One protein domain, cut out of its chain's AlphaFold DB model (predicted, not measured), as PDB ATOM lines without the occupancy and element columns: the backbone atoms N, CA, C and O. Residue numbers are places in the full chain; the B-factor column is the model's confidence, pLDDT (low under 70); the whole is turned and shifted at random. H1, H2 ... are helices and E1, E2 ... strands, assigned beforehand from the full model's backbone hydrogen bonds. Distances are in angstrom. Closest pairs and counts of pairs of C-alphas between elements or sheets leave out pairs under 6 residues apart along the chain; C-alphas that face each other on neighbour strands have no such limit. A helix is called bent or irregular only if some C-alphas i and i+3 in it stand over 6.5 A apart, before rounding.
ATOM      1  N   PRO A  36      21.058   5.704  43.367       51.78
ATOM      2  CA  PRO A  36      21.388   5.431  44.774       51.78
ATOM      3  C   PRO A  36      22.097   4.090  45.022       51.78
ATOM      4  O   PRO A  36      22.889   3.955  45.952       51.78
ATOM      5  N   ARG A  37      21.847   3.093  44.160       49.00
ATOM      6  CA  ARG A  37      22.508   1.778  44.191       49.00
ATOM      7  C   ARG A  37      23.987   1.814  43.788       49.00
ATOM      8  O   ARG A  37      24.749   1.004  44.293       49.00
ATOM      9  N   GLN A  38      24.394   2.728  42.909       49.47
ATOM     10  CA  GLN A  38      25.761   2.799  42.371       49.47
ATOM     11  C   GLN A  38      26.721   3.615  43.249       49.47
ATOM     12  O   GLN A  38      27.905   3.688  42.955       49.47
ATOM     13  N   LEU A  39      26.231   4.209  44.343       51.78
ATOM     14  CA  LEU A  39      27.055   4.922  45.325       51.78
ATOM     15  C   LEU A  39      27.586   4.006  46.442       51.78
ATOM     16  O   LEU A  39      28.458   4.406  47.216       51.78
ATOM     17  N   GLN A  40      27.061   2.782  46.554       45.47
ATOM     18  CA  GLN A  40      27.496   1.804  47.550       45.47
ATOM     19  C   GLN A  40      28.920   1.335  47.211       45.47
ATOM     20  O   GLN A  40      29.123   0.584  46.264       45.47
ATOM     21  N   GLY A  41      29.918   1.799  47.971       46.31
ATOM     22  CA  GLY A  41      31.330   1.426  47.787       46.31
ATOM     23  C   GLY A  41      32.271   2.570  47.406       46.31
ATOM     24  O   GLY A  41      33.480   2.351  47.311       46.31
ATOM     25  N   LEU A  42      31.760   3.794  47.242       50.22
ATOM     26  CA  LEU A  42      32.607   4.975  47.090       50.22
ATOM     27  C   LEU A  42      33.356   5.257  48.396       50.22
ATOM     28  O   LEU A  42      32.761   5.563  49.428       50.22
ATOM     29  N   LYS A  43      34.685   5.128  48.366       49.44
ATOM     30  CA  LYS A  43      35.540   5.475  49.505       49.44
ATOM     31  C   LYS A  43      35.697   6.994  49.570       49.44
ATOM     32  O   LYS A  43      36.061   7.613  48.577       49.44
ATOM     33  N   GLY A  44      35.451   7.572  50.743       54.50
ATOM     34  CA  GLY A  44      35.695   8.990  51.032       54.50
ATOM     35  C   GLY A  44      34.444   9.824  51.317       54.50
ATOM     36  O   GLY A  44      34.559  10.813  52.029       54.50
ATOM     37  N   PHE A  45      33.251   9.414  50.857       55.84
ATOM     38  CA  PHE A  45      31.999  10.154  51.092       55.84
ATOM     39  C   PHE A  45      30.801   9.224  51.285       55.84
ATOM     40  O   PHE A  45      30.726   8.162  50.669       55.84
ATOM     41  N   SER A  46      29.836   9.632  52.119       64.06
ATOM     42  CA  SER A  46      28.574   8.898  52.234       64.06
ATOM     43  C   SER A  46      27.733   9.083  50.957       64.06
ATOM     44  O   SER A  46      27.706  10.193  50.410       64.06
ATOM     45  N   PRO A  47      27.007   8.050  50.484       66.81
ATOM     46  CA  PRO A  47      26.059   8.178  49.374       66.81
ATOM     47  C   PRO A  47      25.081   9.350  49.533       66.81
ATOM     48  O   PRO A  47      24.814  10.066  48.571       66.81
ATOM     49  N   ALA A  48      24.603   9.597  50.757       67.62
ATOM     50  CA  ALA A  48      23.697  10.700  51.062       67.62
ATOM     51  C   ALA A  48      24.338  12.074  50.797       67.62
ATOM     52  O   ALA A  48      23.702  12.939  50.204       67.62
ATOM     53  N   THR A  49      25.613  12.255  51.164       68.69
ATOM     54  CA  THR A  49      26.361  13.504  50.934       68.69
ATOM     55  C   THR A  49      26.576  13.789  49.446       68.69
ATOM     56  O   THR A  49      26.543  14.944  49.025       68.69
ATOM     57  N   LEU A  50      26.812  12.749  48.641       68.06
ATOM     58  CA  LEU A  50      26.970  12.896  47.192       68.06
ATOM     59  C   LEU A  50      25.647  13.269  46.524       68.06
ATOM     60  O   LEU A  50      25.627  14.179  45.702       68.06
ATOM     61  N   ILE A  51      24.551  12.613  46.914       69.50
ATOM     62  CA  ILE A  51      23.211  12.922  46.406       69.50
ATOM     63  C   ILE A  51      22.820  14.356  46.761       69.50
ATOM     64  O   ILE A  51      22.398  15.089  45.872       69.50
ATOM     65  N   SER A  52      22.999  14.772  48.020       70.75
ATOM     66  CA  SER A  52      22.606  16.116  48.457       70.75
ATOM     67  C   SER A  52      23.396  17.197  47.719       70.75
ATOM     68  O   SER A  52      22.805  18.096  47.138       70.75
ATOM     69  N   ARG A  53      24.727  17.060  47.618       69.69
ATOM     70  CA  ARG A  53      25.563  18.026  46.883       69.69
ATOM     71  C   ARG A  53      25.249  18.062  45.393       69.69
ATOM     72  O   ARG A  53      25.346  19.116  44.771       69.69
ATOM     73  N   PHE A  54      24.888  16.919  44.816       68.00
ATOM     74  CA  PHE A  54      24.444  16.858  43.431       68.00
ATOM     75  C   PHE A  54      23.115  17.608  43.255       68.00
ATOM     76  O   PHE A  54      23.002  18.429  42.352       68.00
ATOM     77  N   GLN A  55      22.146  17.408  44.154       69.75
ATOM     78  CA  GLN A  55      20.871  18.136  44.165       69.75
ATOM     79  C   GLN A  55      21.054  19.649  44.367       69.75
ATOM     80  O   GLN A  55      20.399  20.428  43.674       69.75
ATOM     81  N   ASP A  56      21.970  20.068  45.243       71.56
ATOM     82  CA  ASP A  56      22.305  21.481  45.463       71.56
ATOM     83  C   ASP A  56      22.891  22.108  44.189       71.56
ATOM     84  O   ASP A  56      22.443  23.165  43.739       71.56
ATOM     85  N   TYR A  57      23.845  21.421  43.550       63.91
ATOM     86  CA  TYR A  57      24.429  21.854  42.279       63.91
ATOM     87  C   TYR A  57      23.362  21.967  41.184       63.91
ATOM     88  O   TYR A  57      23.279  22.984  40.500       63.91
ATOM     89  N   CYS A  58      22.481  20.974  41.071       60.97
ATOM     90  CA  CYS A  58      21.353  21.003  40.144       60.97
ATOM     91  C   CYS A  58      20.409  22.187  40.379       60.97
ATOM     92  O   CYS A  58      19.962  22.822  39.425       60.97
ATOM     93  N   SER A  59      20.120  22.489  41.645       64.25
ATOM     94  CA  SER A  59      19.213  23.572  42.039       64.25
ATOM     95  C   SER A  59      19.821  24.958  41.811       64.25
ATOM     96  O   SER A  59      19.086  25.928  41.659       64.25
ATOM     97  N   SER A  60      21.152  25.055  41.724       62.53
ATOM     98  CA  SER A  60      21.855  26.306  41.419       62.53
ATOM     99  C   SER A  60      21.723  26.762  39.956       62.53
ATOM    100  O   SER A  60      22.111  27.883  39.634       62.53
ATOM    101  N   GLY A  61      21.198  25.914  39.058       54.62
ATOM    102  CA  GLY A  61      21.086  26.222  37.627       54.62
ATOM    103  C   GLY A  61      22.430  26.273  36.889       54.62
ATOM    104  O   GLY A  61      22.489  26.759  35.760       54.62
ATOM    105  N   ALA A  62      23.513  25.788  37.509       54.50
ATOM    106  CA  ALA A  62      24.832  25.754  36.895       54.50
ATOM    107  C   ALA A  62      24.824  24.862  35.633       54.50
ATOM    108  O   ALA A  62      24.385  23.710  35.700       54.50
ATOM    109  N   PRO A  63      25.305  25.359  34.478       51.62
ATOM    110  CA  PRO A  63      25.332  24.570  33.257       51.62
ATOM    111  C   PRO A  63      26.260  23.360  33.410       51.62
ATOM    112  O   PRO A  63      27.449  23.491  33.705       51.62
ATOM    113  N   LEU A  64      25.704  22.171  33.176       51.00
ATOM    114  CA  LEU A  64      26.435  20.907  33.195       51.00
ATOM    115  C   LEU A  64      27.597  20.968  32.186       51.00
ATOM    116  O   LEU A  64      27.412  21.379  31.043       51.00
ATOM    117  N   LEU A 153      39.220  11.361  37.823       95.00
ATOM    118  CA  LEU A 153      37.813  10.983  37.698       95.00
ATOM    119  C   LEU A 153      37.637   9.914  36.619       95.00
ATOM    120  O   LEU A 153      38.089  10.067  35.484       95.00
ATOM    121  N   ILE A 154      36.965   8.826  36.983       89.69
ATOM    122  CA  ILE A 154      36.667   7.701  36.102       89.69
ATOM    123  C   ILE A 154      35.195   7.314  36.215       89.69
ATOM    124  O   ILE A 154      34.573   7.451  37.266       89.69
ATOM    125  N   TYR A 155      34.648   6.794  35.122       86.44
ATOM    126  CA  TYR A 155      33.336   6.161  35.103       86.44
ATOM    127  C   TYR A 155      33.510   4.642  35.117       86.44
ATOM    128  O   TYR A 155      34.156   4.084  34.226       86.44
ATOM    129  N   THR A 156      32.906   3.966  36.096       79.88
ATOM    130  CA  THR A 156      32.817   2.498  36.108       79.88
ATOM    131  C   THR A 156      31.356   2.093  35.938       79.88
ATOM    132  O   THR A 156      30.515   2.517  36.738       79.88
ATOM    133  N   PRO A 157      31.024   1.240  34.947       75.69
ATOM    134  CA  PRO A 157      29.682   0.688  34.820       75.69
ATOM    135  C   PRO A 157      29.239   0.033  36.134       75.69
ATOM    136  O   PRO A 157      29.880  -0.898  36.612       75.69
ATOM    137  N   GLY A 158      28.151   0.528  36.724       73.56
ATOM    138  CA  GLY A 158      27.642   0.034  38.008       73.56
ATOM    139  C   GLY A 158      28.123   0.786  39.256       73.56
ATOM    140  O   GLY A 158      27.525   0.578  40.304       73.56
ATOM    141  N   LEU A 159      29.127   1.668  39.160       70.56
ATOM    142  CA  LEU A 159      29.669   2.453  40.289       70.56
ATOM    143  C   LEU A 159      29.627   3.981  40.042       70.56
ATOM    144  O   LEU A 159      30.108   4.761  40.856       70.56
ATOM    145  N   TRP A 160      29.044   4.406  38.914       82.50
ATOM    146  CA  TRP A 160      28.974   5.802  38.458       82.50
ATOM    147  C   TRP A 160      30.354   6.501  38.409       82.50
ATOM    148  O   TRP A 160      31.402   5.840  38.384       82.50
ATOM    149  N   VAL A 161      30.373   7.833  38.293       87.00
ATOM    150  CA  VAL A 161      31.604   8.634  38.295       87.00
ATOM    151  C   VAL A 161      32.192   8.697  39.700       87.00
ATOM    152  O   VAL A 161      31.508   9.029  40.666       87.00
ATOM    153  N   HIS A 162      33.481   8.388  39.810       86.19
ATOM    154  CA  HIS A 162      34.218   8.385  41.067       86.19
ATOM    155  C   HIS A 162      35.709   8.624  40.845       86.19
ATOM    156  O   HIS A 162      36.189   8.698  39.714       86.19
ATOM    157  N   VAL A 163      36.449   8.752  41.941       91.69
ATOM    158  CA  VAL A 163      37.897   8.949  41.908       91.69
ATOM    159  C   VAL A 163      38.601   7.597  41.834       91.69
ATOM    160  O   VAL A 163      38.345   6.719  42.657       91.69
ATOM    161  N   ASP A 164      39.513   7.433  40.876       91.62
ATOM    162  CA  ASP A 164      40.347   6.236  40.748       91.62
ATOM    163  C   ASP A 164      41.235   6.060  41.999       91.62
ATOM    164  O   ASP A 164      42.145   6.870  42.224       91.62
ATOM    165  N   PRO A 165      41.050   4.988  42.798       89.25
ATOM    166  CA  PRO A 165      41.853   4.746  43.995       89.25
ATOM    167  C   PRO A 165      43.323   4.432  43.680       89.25
ATOM    168  O   PRO A 165      44.158   4.435  44.580       89.25
ATOM    169  N   ALA A 166      43.674   4.159  42.417       89.75
ATOM    170  CA  ALA A 166      45.066   4.002  42.011       89.75
ATOM    171  C   ALA A 166      45.846   5.327  41.993       89.75
ATOM    172  O   ALA A 166      47.081   5.294  41.949       89.75
ATOM    173  N   CYS A 167      45.160   6.476  42.024       94.25
ATOM    174  CA  CYS A 167      45.800   7.774  42.181       94.25
ATOM    175  C   CYS A 167      46.227   7.970  43.649       94.25
ATOM    176  O   CYS A 167      45.362   7.992  44.528       94.25
ATOM    177  N   PRO A 168      47.526   8.193  43.947       93.31
ATOM    178  CA  PRO A 168      47.986   8.453  45.318       93.31
ATOM    179  C   PRO A 168      47.402   9.729  45.936       93.31
ATOM    180  O   PRO A 168      47.421   9.895  47.147       93.31
ATOM    181  N   LYS A 169      46.896  10.632  45.093       94.38
ATOM    182  CA  LYS A 169      46.282  11.905  45.475       94.38
ATOM    183  C   LYS A 169      44.751  11.849  45.371       94.38
ATOM    184  O   LYS A 169      44.093  12.875  45.341       94.38
ATOM    185  N   SER A 170      44.164  10.655  45.279       91.75
ATOM    186  CA  SER A 170      42.711  10.480  45.128       91.75
ATOM    187  C   SER A 170      41.901  11.170  46.231       91.75
ATOM    188  O   SER A 170      40.848  11.734  45.954       91.75
ATOM    189  N   SER A 171      42.414  11.202  47.462       89.69
ATOM    190  CA  SER A 171      41.764  11.862  48.598       89.69
ATOM    191  C   SER A 171      41.717  13.392  48.509       89.69
ATOM    192  O   SER A 171      40.954  13.999  49.253       89.69
ATOM    193  N   THR A 172      42.498  14.028  47.627       92.44
ATOM    194  CA  THR A 172      42.504  15.494  47.481       92.44
ATOM    195  C   THR A 172      41.411  15.997  46.540       92.44
ATOM    196  O   THR A 172      41.198  17.201  46.439       92.44
ATOM    197  N   VAL A 173      40.725  15.100  45.827       92.00
ATOM    198  CA  VAL A 173      39.661  15.469  44.891       92.00
ATOM    199  C   VAL A 173      38.367  15.719  45.658       92.00
ATOM    200  O   VAL A 173      37.843  14.835  46.334       92.00
ATOM    201  N   SER A 174      37.840  16.937  45.539       89.38
ATOM    202  CA  SER A 174      36.627  17.342  46.246       89.38
ATOM    203  C   SER A 174      35.362  16.730  45.634       89.38
ATOM    204  O   SER A 174      35.290  16.479  44.429       89.38
ATOM    205  N   VAL A 175      34.311  16.572  46.447       83.44
ATOM    206  CA  VAL A 175      32.979  16.182  45.942       83.44
ATOM    207  C   VAL A 175      32.465  17.162  44.900       83.44
ATOM    208  O   VAL A 175      31.849  16.757  43.922       83.44
ATOM    209  N   GLU A 176      32.718  18.451  45.099       83.69
ATOM    210  CA  GLU A 176      32.274  19.488  44.176       83.69
ATOM    211  C   GLU A 176      32.891  19.297  42.785       83.69
ATOM    212  O   GLU A 176      32.181  19.381  41.787       83.69
ATOM    213  N   THR A 177      34.179  18.947  42.716       88.44
ATOM    214  CA  THR A 177      34.852  18.589  41.462       88.44
ATOM    215  C   THR A 177      34.193  17.375  40.807       88.44
ATOM    216  O   THR A 177      33.932  17.406  39.607       88.44
ATOM    217  N   ILE A 178      33.881  16.326  41.581       88.19
ATOM    218  CA  ILE A 178      33.199  15.126  41.066       88.19
ATOM    219  C   ILE A 178      31.851  15.512  40.451       88.19
ATOM    220  O   ILE A 178      31.587  15.166  39.305       88.19
ATOM    221  N   VAL A 179      31.024  16.263  41.184       84.00
ATOM    222  CA  VAL A 179      29.684  16.686  40.750       84.00
ATOM    223  C   VAL A 179      29.755  17.555  39.489       84.00
ATOM    224  O   VAL A 179      29.079  17.248  38.510       84.00
ATOM    225  N   LYS A 180      30.621  18.579  39.470       85.25
ATOM    226  CA  LYS A 180      30.798  19.486  38.320       85.25
ATOM    227  C   LYS A 180      31.251  18.763  37.052       85.25
ATOM    228  O   LYS A 180      30.865  19.137  35.947       85.25
ATOM    229  N   CYS A 181      32.095  17.745  37.204       89.50
ATOM    230  CA  CYS A 181      32.702  17.033  36.087       89.50
ATOM    231  C   CYS A 181      31.974  15.744  35.687       89.50
ATOM    232  O   CYS A 181      32.310  15.176  34.648       89.50
ATOM    233  N   ALA A 182      30.996  15.275  36.469       87.56
ATOM    234  CA  ALA A 182      30.377  13.962  36.288       87.56
ATOM    235  C   ALA A 182      29.825  13.753  34.872       87.56
ATOM    236  O   ALA A 182      30.166  12.762  34.231       87.56
ATOM    237  N   SER A 183      29.059  14.716  34.348       85.81
ATOM    238  CA  SER A 183      28.490  14.636  32.995       85.81
ATOM    239  C   SER A 183      29.568  14.452  31.932       85.81
ATOM    240  O   SER A 183      29.450  13.589  31.071       85.81
ATOM    241  N   LEU A 184      30.663  15.213  32.029       89.25
ATOM    242  CA  LEU A 184      31.749  15.151  31.054       89.25
ATOM    243  C   LEU A 184      32.503  13.816  31.122       89.25
ATOM    244  O   LEU A 184      32.864  13.256  30.088       89.25
ATOM    245  N   VAL A 185      32.718  13.282  32.327       91.56
ATOM    246  CA  VAL A 185      33.360  11.972  32.526       91.56
ATOM    247  C   VAL A 185      32.470  10.838  32.010       91.56
ATOM    248  O   VAL A 185      32.965   9.919  31.360       91.56
ATOM    249  N   GLU A 186      31.164  10.907  32.265       87.38
ATOM    250  CA  GLU A 186      30.184   9.923  31.797       87.38
ATOM    251  C   GLU A 186      29.972   9.973  30.274       87.38
ATOM    252  O   GLU A 186      29.794   8.933  29.634       87.38
ATOM    253  N   ASP A 187      30.027  11.162  29.674       86.50
ATOM    254  CA  ASP A 187      29.843  11.346  28.234       86.50
ATOM    255  C   ASP A 187      31.107  11.069  27.422       86.50
ATOM    256  O   ASP A 187      31.005  10.765  26.231       86.50
ATOM    257  N   PHE A 188      32.292  11.100  28.034       89.56
ATOM    258  CA  PHE A 188      33.558  10.890  27.332       89.56
ATOM    259  C   PHE A 188      33.584   9.615  26.453       89.56
ATOM    260  O   PHE A 188      33.929   9.722  25.272       89.56
ATOM    261  N   PRO A 189      33.145   8.422  26.913       87.75
ATOM    262  CA  PRO A 189      33.045   7.241  26.049       87.75
ATOM    263  C   PRO A 189      32.093   7.423  24.856       87.75
ATOM    264  O   PRO A 189      32.371   6.926  23.763       87.75
ATOM    265  N   LYS A 190      30.988   8.159  25.038       85.44
ATOM    266  CA  LYS A 190      30.028   8.472  23.967       85.44
ATOM    267  C   LYS A 190      30.662   9.410  22.941       85.44
ATOM    268  O   LYS A 190      30.472   9.214  21.745       85.44
ATOM    269  N   MET A 191      31.454  10.384  23.395       89.44
ATOM    270  CA  MET A 191      32.221  11.278  22.523       89.44
ATOM    271  C   MET A 191      33.233  10.494  21.681       89.44
ATOM    272  O   MET A 191      33.280  10.687  20.470       89.44
ATOM    273  N   VAL A 192      33.976   9.561  22.286       91.19
ATOM    274  CA  VAL A 192      34.919   8.685  21.567       91.19
ATOM    275  C   VAL A 192      34.194   7.836  20.519       91.19
ATOM    276  O   VAL A 192      34.613   7.790  19.364       91.19
ATOM    277  N   ALA A 193      33.085   7.189  20.889       87.50
ATOM    278  CA  ALA A 193      32.300   6.380  19.955       87.50
ATOM    279  C   ALA A 193      31.758   7.218  18.789       87.50
ATOM    280  O   ALA A 193      31.790   6.803  17.633       87.50
ATOM    281  N   ARG A 194      31.312   8.436  19.088       87.88
ATOM    282  CA  ARG A 194      30.843   9.399  18.101       87.88
ATOM    283  C   ARG A 194      31.961   9.854  17.153       87.88
ATOM    284  O   ARG A 194      31.663  10.108  15.991       87.88
ATOM    285  N   ASP A 195      33.200   9.984  17.604       92.94
ATOM    286  CA  ASP A 195      34.296  10.456  16.748       92.94
ATOM    287  C   ASP A 195      34.827   9.370  15.800       92.94
ATOM    288  O   ASP A 195      35.276   9.702  14.698       92.94
ATOM    289  N   TRP A 196      34.759   8.095  16.215       91.38
ATOM    290  CA  TRP A 196      35.512   7.013  15.562       91.38
ATOM    291  C   TRP A 196      34.717   5.754  15.206       91.38
ATOM    292  O   TRP A 196      35.134   5.013  14.325       91.38
ATOM    293  N   LEU A 197      33.577   5.487  15.850       84.69
ATOM    294  CA  LEU A 197      32.855   4.211  15.713       84.69
ATOM    295  C   LEU A 197      31.552   4.311  14.901       84.69
ATOM    296  O   LEU A 197      30.811   3.334  14.822       84.69
ATOM    297  N   ARG A 198      31.261   5.464  14.278       60.34
ATOM    298  CA  ARG A 198      29.995   5.698  13.547       60.34
ATOM    299  C   ARG A 198      29.796   4.829  12.299       60.34
ATOM    300  O   ARG A 198      28.656   4.676  11.880       60.34
ATOM    301  N   GLU A 199      30.851   4.233  11.748       48.78
ATOM    302  CA  GLU A 199      30.760   3.325  10.590       48.78
ATOM    303  C   GLU A 199      30.932   1.844  10.957       48.78
ATOM    304  O   GLU A 199      31.016   0.985  10.081       48.78
ATOM    305  N   VAL A 200      30.927   1.496  12.248       43.81
ATOM    306  CA  VAL A 200      30.825   0.090  12.647       43.81
ATOM    307  C   VAL A 200      29.343  -0.251  12.740       43.81
ATOM    308  O   VAL A 200      28.711  -0.066  13.780       43.81
TER     309      VAL A 200
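This is residues 36 to 64 and 153 to 200 of the 223 residues of the protein "YkgJ family cysteine cluster protein" of Thermofilum pendens (UniProt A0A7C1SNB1). A hairpin of two short antiparallel strands, E1 and E2, packs on the long, kinked helix H3, whose far end sticks out with residues 190 to 200; H2 stands crosswise at residues 175 to 180 of H3. The printed part has 77 residues with three named helices and two named strands, in the order H1, H2, E1, E2, H3 along the chain, and of the 47 residues in named elements helices hold 39 and strands 8, mostly helix. The whole is only just loose, close to compact, with a radius of gyration of the C-alphas of 13.9 A and spans of 42 by 33 by 24 A.

E1 is residues 153 to 156 and E2 160 to 163. H3, residues 175 to 196, runs 31.8 A from C-alpha 175 at (32.979, 16.182, 45.942) to C-alpha 196 at (35.512, 7.013, 15.562). H2, residues 47 to 59, measures 18.4 A; H1 is residues 36 to 39.

In the hairpin, N 154 and O 162 are within hydrogen-bond range at 2.8 A. The closest C-alphas of E2 and H3, Val 161 and Ala 182, are 5.8 A apart. H3 is irregular, with C-alphas 180 and 183 7.6 A apart. H2 and H3 touch, about perpendicular at 79 degrees, closest at C-alphas 54 and 179, 5.9 A. H1 only just touches H2, with 3 pairs of C-alphas within 8 A, the closest 39 and 47 at 5.3 A. Every O i to N i+4 pair is within hydrogen-bond range in H2, 14 of 18 in H3; H1 is too short for one.

Residues 65 to 152 are cut out, a 15.8 A gap between C-alphas 64 and 153. The E2 to H3 link is long. Thirty residues have pLDDT under 70, among them 36 to 51.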